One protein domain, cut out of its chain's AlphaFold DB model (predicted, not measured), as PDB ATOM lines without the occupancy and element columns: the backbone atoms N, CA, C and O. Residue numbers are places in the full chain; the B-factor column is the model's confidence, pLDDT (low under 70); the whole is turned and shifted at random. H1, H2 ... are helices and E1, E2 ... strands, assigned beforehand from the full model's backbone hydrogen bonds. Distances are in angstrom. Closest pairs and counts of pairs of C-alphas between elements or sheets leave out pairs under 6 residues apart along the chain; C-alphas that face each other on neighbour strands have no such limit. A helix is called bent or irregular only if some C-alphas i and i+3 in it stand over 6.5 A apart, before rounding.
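AT A GLANCE: This is residues 35 to 109 of the 606 residues of an uncharacterized protein of Emiliania huxleyi (UniProt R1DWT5). A small, twisted wall of three parallel strands has the short helix H1 beyond its E2 edge and the long, kinked helix H2 toward its E3 edge, while residues 59 to 78 make a long loop from E2 back to the start of E3. Residues 106 to 107 pair briefly with E3. The printed part has 75 residues, in chain order E1, H1, E2, E3, H2; the sheet order is E2 E1 E3, and the class is mixed, with under half of the residues in named elements. It is compact, with a radius of gyration of the C-alphas of 12.0 A and spans of 31 by 30 by 18 A.

HOW THE PARTS SIT: E1, residues 35 to 39, is the inner strand. E3, residues 79 to 84, is its parallel neighbour at 22 degrees, with N 37 and O 81 at 2.9 A. E2, residues 55 to 58, is its other parallel neighbour at 41 degrees, with N 58 and O 38 at 2.9 A. The sheet is only just strongly twisted, its C-alphas up to 4.1 A off the best plane. H1, residues 47 to 51, only grazes the sheet; E1, H1 and E2 form a strand-helix-strand unit, two parallel neighbours with a helix between, its crossover right-handed. H2, residues 87 to 102, only grazes it too; its closest C-alphas to E3 are Ala 90 and Pro 84, 5.0 A. H1 and H2 are apart. Every O i to N i+4 pair is within hydrogen-bond range in H1, and 10 of 12 in H2.

IN THESE COORDINATES: E1 begins at C-alpha 35 (25.312, 36.045, 104.023). E3 is 16.3 A long. H2, 22.9 A long, ends at C-alpha 102 (13.027, 39.018, 92.043); it is irregular, with C-alphas 95 and 98 8.1 A apart, and has a kink of 67 degrees near residue 96.

THE WHOLE: The two C-alphas farthest apart, Gly 52 and Ser 65, are 33.5 A apart. The printed part has no cut; the link E2 to E3 is long, 20 residues. Mean pLDDT of the printed part is 71.1, with residues 35 to 36, 38 to 67 and 73 to 79 under 70.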
ATOM      1  N   SER A  35      24.190  35.484 104.781       64.50
ATOM      2  CA  SER A  35      25.312  36.045 104.023       64.50
ATOM      3  C   SER A  35      25.088  37.541 103.804       64.50
ATOM      4  O   SER A  35      24.030  37.960 103.322       64.50
ATOM      5  N   LEU A  36      26.066  38.345 104.218       68.31
ATOM      6  CA  LEU A  36      26.053  39.799 104.099       68.31
ATOM      7  C   LEU A  36      26.907  40.213 102.907       68.31
ATOM      8  O   LEU A  36      28.036  39.751 102.767       68.31
ATOM      9  N   PHE A  37      26.376  41.113 102.088       71.25
ATOM     10  CA  PHE A  37      27.049  41.608 100.899       71.25
ATOM     11  C   PHE A  37      27.106  43.133 100.957       71.25
ATOM     12  O   PHE A  37      26.074  43.810 100.916       71.25
ATOM     13  N   LEU A  38      28.317  43.671 101.099       66.81
ATOM     14  CA  LEU A  38      28.553  45.113 101.072       66.81
ATOM     15  C   LEU A  38      28.697  45.559  99.616       66.81
ATOM     16  O   LEU A  38      29.435  44.940  98.849       66.81
ATOM     17  N   VAL A  39      27.974  46.612  99.244       67.12
ATOM     18  CA  VAL A  39      27.849  47.055  97.854       67.12
ATOM     19  C   VAL A  39      28.441  48.451  97.674       67.12
ATOM     20  O   VAL A  39      27.996  49.396  98.333       67.12
ATOM     21  N   GLY A  40      29.381  48.562  96.735       61.38
ATOM     22  CA  GLY A  40      30.066  49.794  96.332       61.38
ATOM     23  C   GLY A  40      31.533  49.835  96.760       61.38
ATOM     24  O   GLY A  40      31.873  49.402  97.860       61.38
ATOM     25  N   SER A  41      32.396  50.372  95.894       60.59
ATOM     26  CA  SER A  41      33.836  50.485  96.152       60.59
ATOM     27  C   SER A  41      34.152  51.396  97.346       60.59
ATOM     28  O   SER A  41      33.791  52.574  97.345       60.59
ATOM     29  N   ASN A  42      34.872  50.871  98.338       62.44
ATOM     30  CA  ASN A  42      35.433  51.625  99.455       62.44
ATOM     31  C   ASN A  42      36.673  50.921 100.039       62.44
ATOM     32  O   ASN A  42      36.811  49.702  99.950       62.44
ATOM     33  N   ASP A  43      37.538  51.671 100.724       57.00
ATOM     34  CA  ASP A  43      38.770  51.140 101.340       57.00
ATOM     35  C   ASP A  43      38.510  50.327 102.631       57.00
ATOM     36  O   ASP A  43      39.393  50.135 103.473       57.00
ATOM     37  N   TRP A  44      37.279  49.856 102.860       65.88
ATOM     38  CA  TRP A  44      36.862  49.219 104.119       65.88
ATOM     39  C   TRP A  44      37.211  47.723 104.177       65.88
ATOM     40  O   TRP A  44      36.524  46.945 104.837       65.88
ATOM     41  N   HIS A  45      38.326  47.316 103.562       55.94
ATOM     42  CA  HIS A  45      38.804  45.926 103.507       55.94
ATOM     43  C   HIS A  45      38.978  45.262 104.888       55.94
ATOM     44  O   HIS A  45      38.968  44.040 105.000       55.94
ATOM     45  N   SER A  46      39.112  46.048 105.963       56.25
ATOM     46  CA  SER A  46      39.198  45.530 107.338       56.25
ATOM     47  C   SER A  46      37.845  45.188 107.984       56.25
ATOM     48  O   SER A  46      37.830  44.603 109.068       56.25
ATOM     49  N   LEU A  47      36.711  45.537 107.363       63.75
ATOM     50  CA  LEU A  47      35.386  45.391 107.972       63.75
ATOM     51  C   LEU A  47      35.024  43.926 108.249       63.75
ATOM     52  O   LEU A  47      34.575  43.613 109.350       63.75
ATOM     53  N   GLU A  48      35.287  43.028 107.298       61.78
ATOM     54  CA  GLU A  48      35.039  41.585 107.423       61.78
ATOM     55  C   GLU A  48      35.746  40.991 108.658       61.78
ATOM     56  O   GLU A  48      35.106  40.471 109.579       61.78
ATOM     57  N   GLY A  49      37.068  41.180 108.748       60.03
ATOM     58  CA  GLY A  49      37.881  40.686 109.866       60.03
ATOM     59  C   GLY A  49      37.522  41.296 111.228       60.03
ATOM     60  O   GLY A  49      37.752  40.676 112.268       60.03
ATOM     61  N   ARG A  50      36.923  42.495 111.259       67.25
ATOM     62  CA  ARG A  50      36.450  43.128 112.504       67.25
ATOM     63  C   ARG A  50      35.069  42.630 112.917       67.25
ATOM     64  O   ARG A  50      34.868  42.344 114.100       67.25
ATOM     65  N   ALA A  51      34.148  42.519 111.961       60.72
ATOM     66  CA  ALA A  51      32.764  42.107 112.175       60.72
ATOM     67  C   ALA A  51      32.618  40.622 112.534       60.72
ATOM     68  O   ALA A  51      31.572  40.241 113.058       60.72
ATOM     69  N   GLY A  52      33.646  39.796 112.289       54.91
ATOM     70  CA  GLY A  52      33.642  38.369 112.636       54.91
ATOM     71  C   GLY A  52      32.596  37.558 111.866       54.91
ATOM     72  O   GLY A  52      32.149  36.520 112.345       54.91
ATOM     73  N   ALA A  53      32.191  38.066 110.705       57.12
ATOM     74  CA  ALA A  53      31.212  37.489 109.802       57.12
ATOM     75  C   ALA A  53      31.742  37.641 108.375       57.12
ATOM     76  O   ALA A  53      32.394  38.642 108.075       57.12
ATOM     77  N   ARG A  54      31.438  36.676 107.505       55.81
ATOM     78  CA  ARG A  54      31.764  36.759 106.080       55.81
ATOM     79  C   ARG A  54      30.971  37.905 105.445       55.81
ATOM     80  O   ARG A  54      29.738  37.891 105.484       55.81
ATOM     81  N   ILE A  55      31.686  38.885 104.901       59.41
ATOM     82  CA  ILE A  55      31.119  40.030 104.182       59.41
ATOM     83  C   ILE A  55      31.689  39.979 102.771       59.41
ATOM     84  O   ILE A  55      32.775  40.487 102.509       59.41
ATOM     85  N   ASP A  56      30.952  39.348 101.862       59.84
ATOM     86  CA  ASP A  56      31.360  39.252 100.464       59.84
ATOM     87  C   ASP A  56      31.158  40.628  99.791       59.84
ATOM     88  O   ASP A  56      30.037  41.132  99.685       59.84
ATOM     89  N   LEU A  57      32.243  41.267  99.346       55.31
ATOM     90  CA  LEU A  57      32.190  42.551  98.632       55.31
ATOM     91  C   LEU A  57      31.599  42.363  97.225       55.31
ATOM     92  O   LEU A  57      32.122  41.588  96.423       55.31
ATOM     93  N   VAL A  58      30.528  43.095  96.901       58.41
ATOM     94  CA  VAL A  58      29.863  43.051  95.587       58.41
ATOM     95  C   VAL A  58      29.984  44.404  94.897       58.41
ATOM     96  O   VAL A  58      29.109  45.262  94.995       58.41
ATOM     97  N   ASN A  59      31.050  44.554  94.113       54.59
ATOM     98  CA  ASN A  59      31.290  45.739  93.275       54.59
ATOM     99  C   ASN A  59      30.477  45.713  91.958       54.59
ATOM    100  O   ASN A  59      30.603  46.589  91.109       54.59
ATOM    101  N   LEU A  60      29.614  44.708  91.760       52.16
ATOM    102  CA  LEU A  60      28.842  44.501  90.524       52.16
ATOM    103  C   LEU A  60      27.662  45.482  90.344       52.16
ATOM    104  O   LEU A  60      26.867  45.321  89.420       52.16
ATOM    105  N   LEU A  61      27.515  46.477  91.226       57.75
ATOM    106  CA  LEU A  61      26.380  47.408  91.263       57.75
ATOM    107  C   LEU A  61      26.801  48.893  91.320       57.75
ATOM    108  O   LEU A  61      26.016  49.732  91.768       57.75
ATOM    109  N   ASP A  62      27.965  49.258  90.777       54.31
ATOM    110  CA  ASP A  62      28.374  50.672  90.669       54.31
ATOM    111  C   ASP A  62      27.846  51.388  89.398       54.31
ATOM    112  O   ASP A  62      27.512  52.578  89.445       54.31
ATOM    113  N   ASP A  63      27.653  50.685  88.271       60.69
ATOM    114  CA  ASP A  63      27.084  51.259  87.030       60.69
ATOM    115  C   ASP A  63      25.559  51.042  86.940       60.69
ATOM    116  O   ASP A  63      25.109  49.906  86.760       60.69
ATOM    117  N   GLU A  64      24.753  52.103  87.120       61.53
ATOM    118  CA  GLU A  64      23.275  52.027  87.184       61.53
ATOM    119  C   GLU A  64      22.624  51.449  85.913       61.53
ATOM    120  O   GLU A  64      21.492  50.970  85.998       61.53
ATOM    121  N   SER A  65      23.323  51.446  84.769       63.88
ATOM    122  CA  SER A  65      22.826  50.852  83.518       63.88
ATOM    123  C   SER A  65      22.811  49.319  83.537       63.88
ATOM    124  O   SER A  65      22.055  48.703  82.784       63.88
ATOM    125  N   LEU A  66      23.610  48.690  84.407       64.38
ATOM    126  CA  LEU A  66      23.707  47.235  84.474       64.38
ATOM    127  C   LEU A  66      22.456  46.602  85.109       64.38
ATOM    128  O   LEU A  66      21.956  47.103  86.128       64.38
ATOM    129  N   PRO A  67      21.970  45.471  84.562       66.50
ATOM    130  CA  PRO A  67      20.856  44.741  85.143       66.50
ATOM    131  C   PRO A  67      21.228  44.174  86.526       66.50
ATOM    132  O   PRO A  67      22.394  43.859  86.775       66.50
ATOM    133  N   PRO A  68      20.247  43.993  87.427       73.25
ATOM    134  CA  PRO A  68      20.436  43.283  88.687       73.25
ATOM    135  C   PRO A  68      21.052  41.894  88.481       73.25
ATOM    136  O   PRO A  68      20.451  41.024  87.853       73.25
ATOM    137  N   VAL A  69      22.247  41.684  89.030       74.94
ATOM    138  CA  VAL A  69      22.926  40.383  88.999       74.94
ATOM    139  C   VAL A  69      22.289  39.462  90.040       74.94
ATOM    140  O   VAL A  69      21.975  39.908  91.143       74.94
ATOM    141  N   ALA A  70      22.099  38.182  89.717       72.62
ATOM    142  CA  ALA A  70      21.642  37.185  90.684       72.62
ATOM    143  C   ALA A  70      22.702  36.944  91.784       72.62
ATOM    144  O   ALA A  70      23.902  37.036  91.514       72.62
ATOM    145  N   PRO A  71      22.298  36.618  93.021       74.12
ATOM    146  CA  PRO A  71      23.242  36.269  94.066       74.12
ATOM    147  C   PRO A  71      24.011  34.978  93.755       74.12
ATOM    148  O   PRO A  71      23.476  34.084  93.094       74.12
ATOM    149  N   PRO A  72      25.228  34.813  94.309       70.06
ATOM    150  CA  PRO A  72      25.970  33.570  94.175       70.06
ATOM    151  C   PRO A  72      25.213  32.376  94.781       70.06
ATOM    152  O   PRO A  72      24.481  32.482  95.781       70.06
ATOM    153  N   ALA A  73      25.418  31.211  94.163       63.09
ATOM    154  CA  ALA A  73      24.886  29.942  94.637       63.09
ATOM    155  C   ALA A  73      25.404  29.648  96.056       63.09
ATOM    156  O   ALA A  73      26.600  29.692  96.326       63.09
ATOM    157  N   ALA A  74      24.474  29.379  96.968       59.06
ATOM    158  CA  ALA A  74      24.707  29.132  98.390       59.06
ATOM    159  C   ALA A  74      23.579  28.205  98.893       59.06
ATOM    160  O   ALA A  74      22.554  28.117  98.200       59.06
ATOM    161  N   PRO A  75      23.722  27.516 100.046       57.31
ATOM    162  CA  PRO A  75      22.678  26.641 100.583       57.31
ATOM    163  C   PRO A  75      21.307  27.333 100.618       57.31
ATOM    164  O   PRO A  75      21.190  28.516 100.944       57.31
ATOM    165  N   SER A  76      20.268  26.589 100.232       57.62
ATOM    166  CA  SER A  76      18.972  27.125  99.781       57.62
ATOM    167  C   SER A  76      18.180  27.918 100.826       57.62
ATOM    168  O   SER A  76      17.251  28.634 100.462       57.62
ATOM    169  N   THR A  77      18.542  27.822 102.105       56.56
ATOM    170  CA  THR A  77      17.896  28.526 103.220       56.56
ATOM    171  C   THR A  77      18.520  29.886 103.542       56.56
ATOM    172  O   THR A  77      17.902  30.676 104.258       56.56
ATOM    173  N   ALA A  78      19.718  30.194 103.027       62.81
ATOM    174  CA  ALA A  78      20.472  31.361 103.473       62.81
ATOM    175  C   ALA A  78      19.933  32.691 102.910       62.81
ATOM    176  O   ALA A  78      19.858  32.889 101.689       62.81
ATOM    177  N   ARG A  79      19.609  33.645 103.797       67.88
ATOM    178  CA  ARG A  79      19.216  35.007 103.386       67.88
ATOM    179  C   ARG A  79      20.443  35.830 103.009       67.88
ATOM    180  O   ARG A  79      21.395  35.926 103.783       67.88
ATOM    181  N   ARG A  80      20.372  36.461 101.838       77.00
ATOM    182  CA  ARG A  80      21.467  37.214 101.221       77.00
ATOM    183  C   ARG A  80      21.128  38.696 101.219       77.00
ATOM    184  O   ARG A  80      20.252  39.122 100.465       77.00
ATOM    185  N   TRP A  81      21.770  39.462 102.091       77.94
ATOM    186  CA  TRP A  81      21.424  40.865 102.319       77.94
ATOM    187  C   TRP A  81      22.386  41.803 101.601       77.94
ATOM    188  O   TRP A  81      23.587  41.738 101.847       77.94
ATOM    189  N   LEU A  82      21.849  42.701 100.772       80.38
ATOM    190  CA  LEU A  82      22.611  43.808 100.191       80.38
ATOM    191  C   LEU A  82      22.596  45.002 101.150       80.38
ATOM    192  O   LEU A  82      21.522  45.458 101.556       80.38
ATOM    193  N   LEU A  83      23.779  45.518 101.485       79.88
ATOM    194  CA  LEU A  83      23.963  46.697 102.330       79.88
ATOM    195  C   LEU A  83      24.733  47.787 101.556       79.88
ATOM    196  O   LEU A  83      25.817  47.502 101.041       79.88
ATOM    197  N   PRO A  84      24.216  49.026 101.459       85.00
ATOM    198  CA  PRO A  84      24.888  50.096 100.725       85.00
ATOM    199  C   PRO A  84      26.081  50.680 101.497       85.00
ATOM    200  O   PRO A  84      25.959  51.033 102.676       85.00
ATOM    201  N   ALA A  85      27.212  50.834 100.805       80.62
ATOM    202  CA  ALA A  85      28.406  51.528 101.292       80.62
ATOM    203  C   ALA A  85      28.405  53.043 101.022       80.62
ATOM    204  O   ALA A  85      28.972  53.806 101.805       80.62
ATOM    205  N   THR A  86      27.783  53.474  99.920       82.38
ATOM    206  CA  THR A  86      27.779  54.865  99.429       82.38
ATOM    207  C   THR A  86      26.353  55.377  99.236       82.38
ATOM    208  O   THR A  86      25.405  54.597  99.090       82.38
ATOM    209  N   ASP A  87      26.180  56.699  99.238       84.75
ATOM    210  CA  ASP A  87      24.857  57.328  99.138       84.75
ATOM    211  C   ASP A  87      24.236  57.126  97.742       84.75
ATOM    212  O   ASP A  87      23.018  56.962  97.607       84.75
ATOM    213  N   ARG A  88      25.088  57.014  96.711       84.56
ATOM    214  CA  ARG A  88      24.720  56.588  95.353       84.56
ATOM    215  C   ARG A  88      24.188  55.153  95.326       84.56
ATOM    216  O   ARG A  88      23.124  54.911  94.757       84.56
ATOM    217  N   VAL A  89      24.887  54.203  95.955       84.75
ATOM    218  CA  VAL A  89      24.441  52.800  95.994       84.75
ATOM    219  C   VAL A  89      23.150  52.653  96.799       84.75
ATOM    220  O   VAL A  89      22.262  51.915  96.376       84.75
ATOM    221  N   ALA A  90      22.979  53.387  97.904       88.69
ATOM    222  CA  ALA A  90      21.728  53.390  98.666       88.69
ATOM    223  C   ALA A  90      20.515  53.752  97.789       88.69
ATOM    224  O   ALA A  90      19.494  53.054  97.806       88.69
ATOM    225  N   LEU A  91      20.652  54.804  96.974       89.06
ATOM    226  CA  LEU A  91      19.608  55.247  96.053       89.06
ATOM    227  C   LEU A  91      19.380  54.247  94.906       89.06
ATOM    228  O   LEU A  91      18.226  53.953  94.581       89.06
ATOM    229  N   ARG A  92      20.443  53.643  94.357       86.44
ATOM    230  CA  ARG A  92      20.327  52.557  93.368       86.44
ATOM    231  C   ARG A  92      19.556  51.359  93.927       86.44
ATOM    232  O   ARG A  92      18.624  50.884  93.281       86.44
ATOM    233  N   LEU A  93      19.911  50.879  95.122       87.75
ATOM    234  CA  LEU A  93      19.238  49.749  95.775       87.75
ATOM    235  C   LEU A  93      17.751  50.047  96.022       87.75
ATOM    236  O   LEU A  93      16.916  49.159  95.855       87.75
ATOM    237  N   ALA A  94      17.400  51.295  96.354       90.69
ATOM    238  CA  ALA A  94      16.007  51.728  96.457       90.69
ATOM    239  C   ALA A  94      15.281  51.678  95.097       90.69
ATOM    240  O   ALA A  94      14.168  51.156  95.008       90.69
ATOM    241  N   ARG A  95      15.912  52.185  94.024       90.50
ATOM    242  CA  ARG A  95      15.360  52.205  92.653       90.50
ATOM    243  C   ARG A  95      15.184  50.800  92.069       90.50
ATOM    244  O   ARG A  95      14.147  50.504  91.483       90.50
ATOM    245  N   GLN A  96      16.172  49.925  92.254       87.69
ATOM    246  CA  GLN A  96      16.205  48.571  91.688       87.69
ATOM    247  C   GLN A  96      15.599  47.496  92.613       87.69
ATOM    248  O   GLN A  96      15.562  46.328  92.218       87.69
ATOM    249  N   ARG A  97      15.073  47.866  93.798       87.88
ATOM    250  CA  ARG A  97      14.541  46.960  94.841       87.88
ATOM    251  C   ARG A  97      13.775  45.761  94.278       87.88
ATOM    252  O   ARG A  97      14.192  44.633  94.506       87.88
ATOM    253  N   ARG A  98      12.702  45.998  93.510       87.75
ATOM    254  CA  ARG A  98      11.817  44.931  92.997       87.75
ATOM    255  C   ARG A  98      12.554  43.900  92.141       87.75
ATOM    256  O   ARG A  98      12.240  42.717  92.196       87.75
ATOM    257  N   ALA A  99      13.506  44.352  91.330       86.62
ATOM    258  CA  ALA A  99      14.240  43.490  90.414       86.62
ATOM    259  C   ALA A  99      15.388  42.747  91.125       86.62
ATOM    260  O   ALA A  99      15.645  41.590  90.811       86.62
ATOM    261  N   LEU A 100      16.010  43.359  92.140       86.31
ATOM    262  CA  LEU A 100      16.958  42.677  93.030       86.31
ATOM    263  C   LEU A 100      16.250  41.622  93.907       86.31
ATOM    264  O   LEU A 100      16.754  40.512  94.047       86.31
ATOM    265  N   GLU A 101      15.057  41.922  94.430       86.56
ATOM    266  CA  GLU A 101      14.204  40.963  95.152       86.56
ATOM    267  C   GLU A 101      13.788  39.787  94.261       86.56
ATOM    268  O   GLU A 101      13.926  38.634  94.667       86.56
ATOM    269  N   ALA A 102      13.351  40.056  93.024       84.88
ATOM    270  CA  ALA A 102      13.027  39.018  92.043       84.88
ATOM    271  C   ALA A 102      14.243  38.149  91.666       84.88
ATOM    272  O   ALA A 102      14.085  36.960  91.402       84.88
ATOM    273  N   ALA A 103      15.453  38.716  91.692       83.19
ATOM    274  CA  ALA A 103      16.700  37.975  91.515       83.19
ATOM    275  C   ALA A 103      17.115  37.156  92.758       83.19
ATOM    276  O   ALA A 103      18.078  36.401  92.682       83.19
ATOM    277  N   GLY A 104      16.411  37.269  93.893       82.44
ATOM    278  CA  GLY A 104      16.668  36.498  95.118       82.44
ATOM    279  C   GLY A 104      17.459  37.231  96.210       82.44
ATOM    280  O   GLY A 104      17.878  36.602  97.186       82.44
ATOM    281  N   TRP A 105      17.671  38.543  96.084       84.12
ATOM    282  CA  TRP A 105      18.288  39.357  97.136       84.12
ATOM    283  C   TRP A 105      17.288  39.794  98.208       84.12
ATOM    284  O   TRP A 105      16.105  39.998  97.954       84.12
ATOM    285  N   THR A 106      17.784  40.019  99.425       81.94
ATOM    286  CA  THR A 106      17.035  40.663 100.514       81.94
ATOM    287  C   THR A 106      17.579  42.080 100.736       81.94
ATOM    288  O   THR A 106      18.792  42.266 100.806       81.94
ATOM    289  N   LEU A 107      16.707  43.093 100.846       81.50
ATOM    290  CA  LEU A 107      17.127  44.504 100.915       81.50
ATOM    291  C   LEU A 107      16.515  45.277 102.093       81.50
ATOM    292  O   LEU A 107      15.290  45.361 102.234       81.50
ATOM    293  N   LEU A 108      17.384  45.938 102.866       78.50
ATOM    294  CA  LEU A 108      17.041  46.970 103.853       78.50
ATOM    295  C   LEU A 108      17.185  48.347 103.187       78.50
ATOM    296  O   LEU A 108      18.291  48.854 103.036       78.50
ATOM    297  N   SER A 109      16.071  48.911 102.723       86.38
ATOM    298  CA  SER A 109      16.009  50.189 101.998       86.38
ATOM    299  C   SER A 109      14.570  50.739 102.002       86.38
ATOM    300  O   SER A 109      13.625  49.993 102.283       86.38
TER     301      SER A 109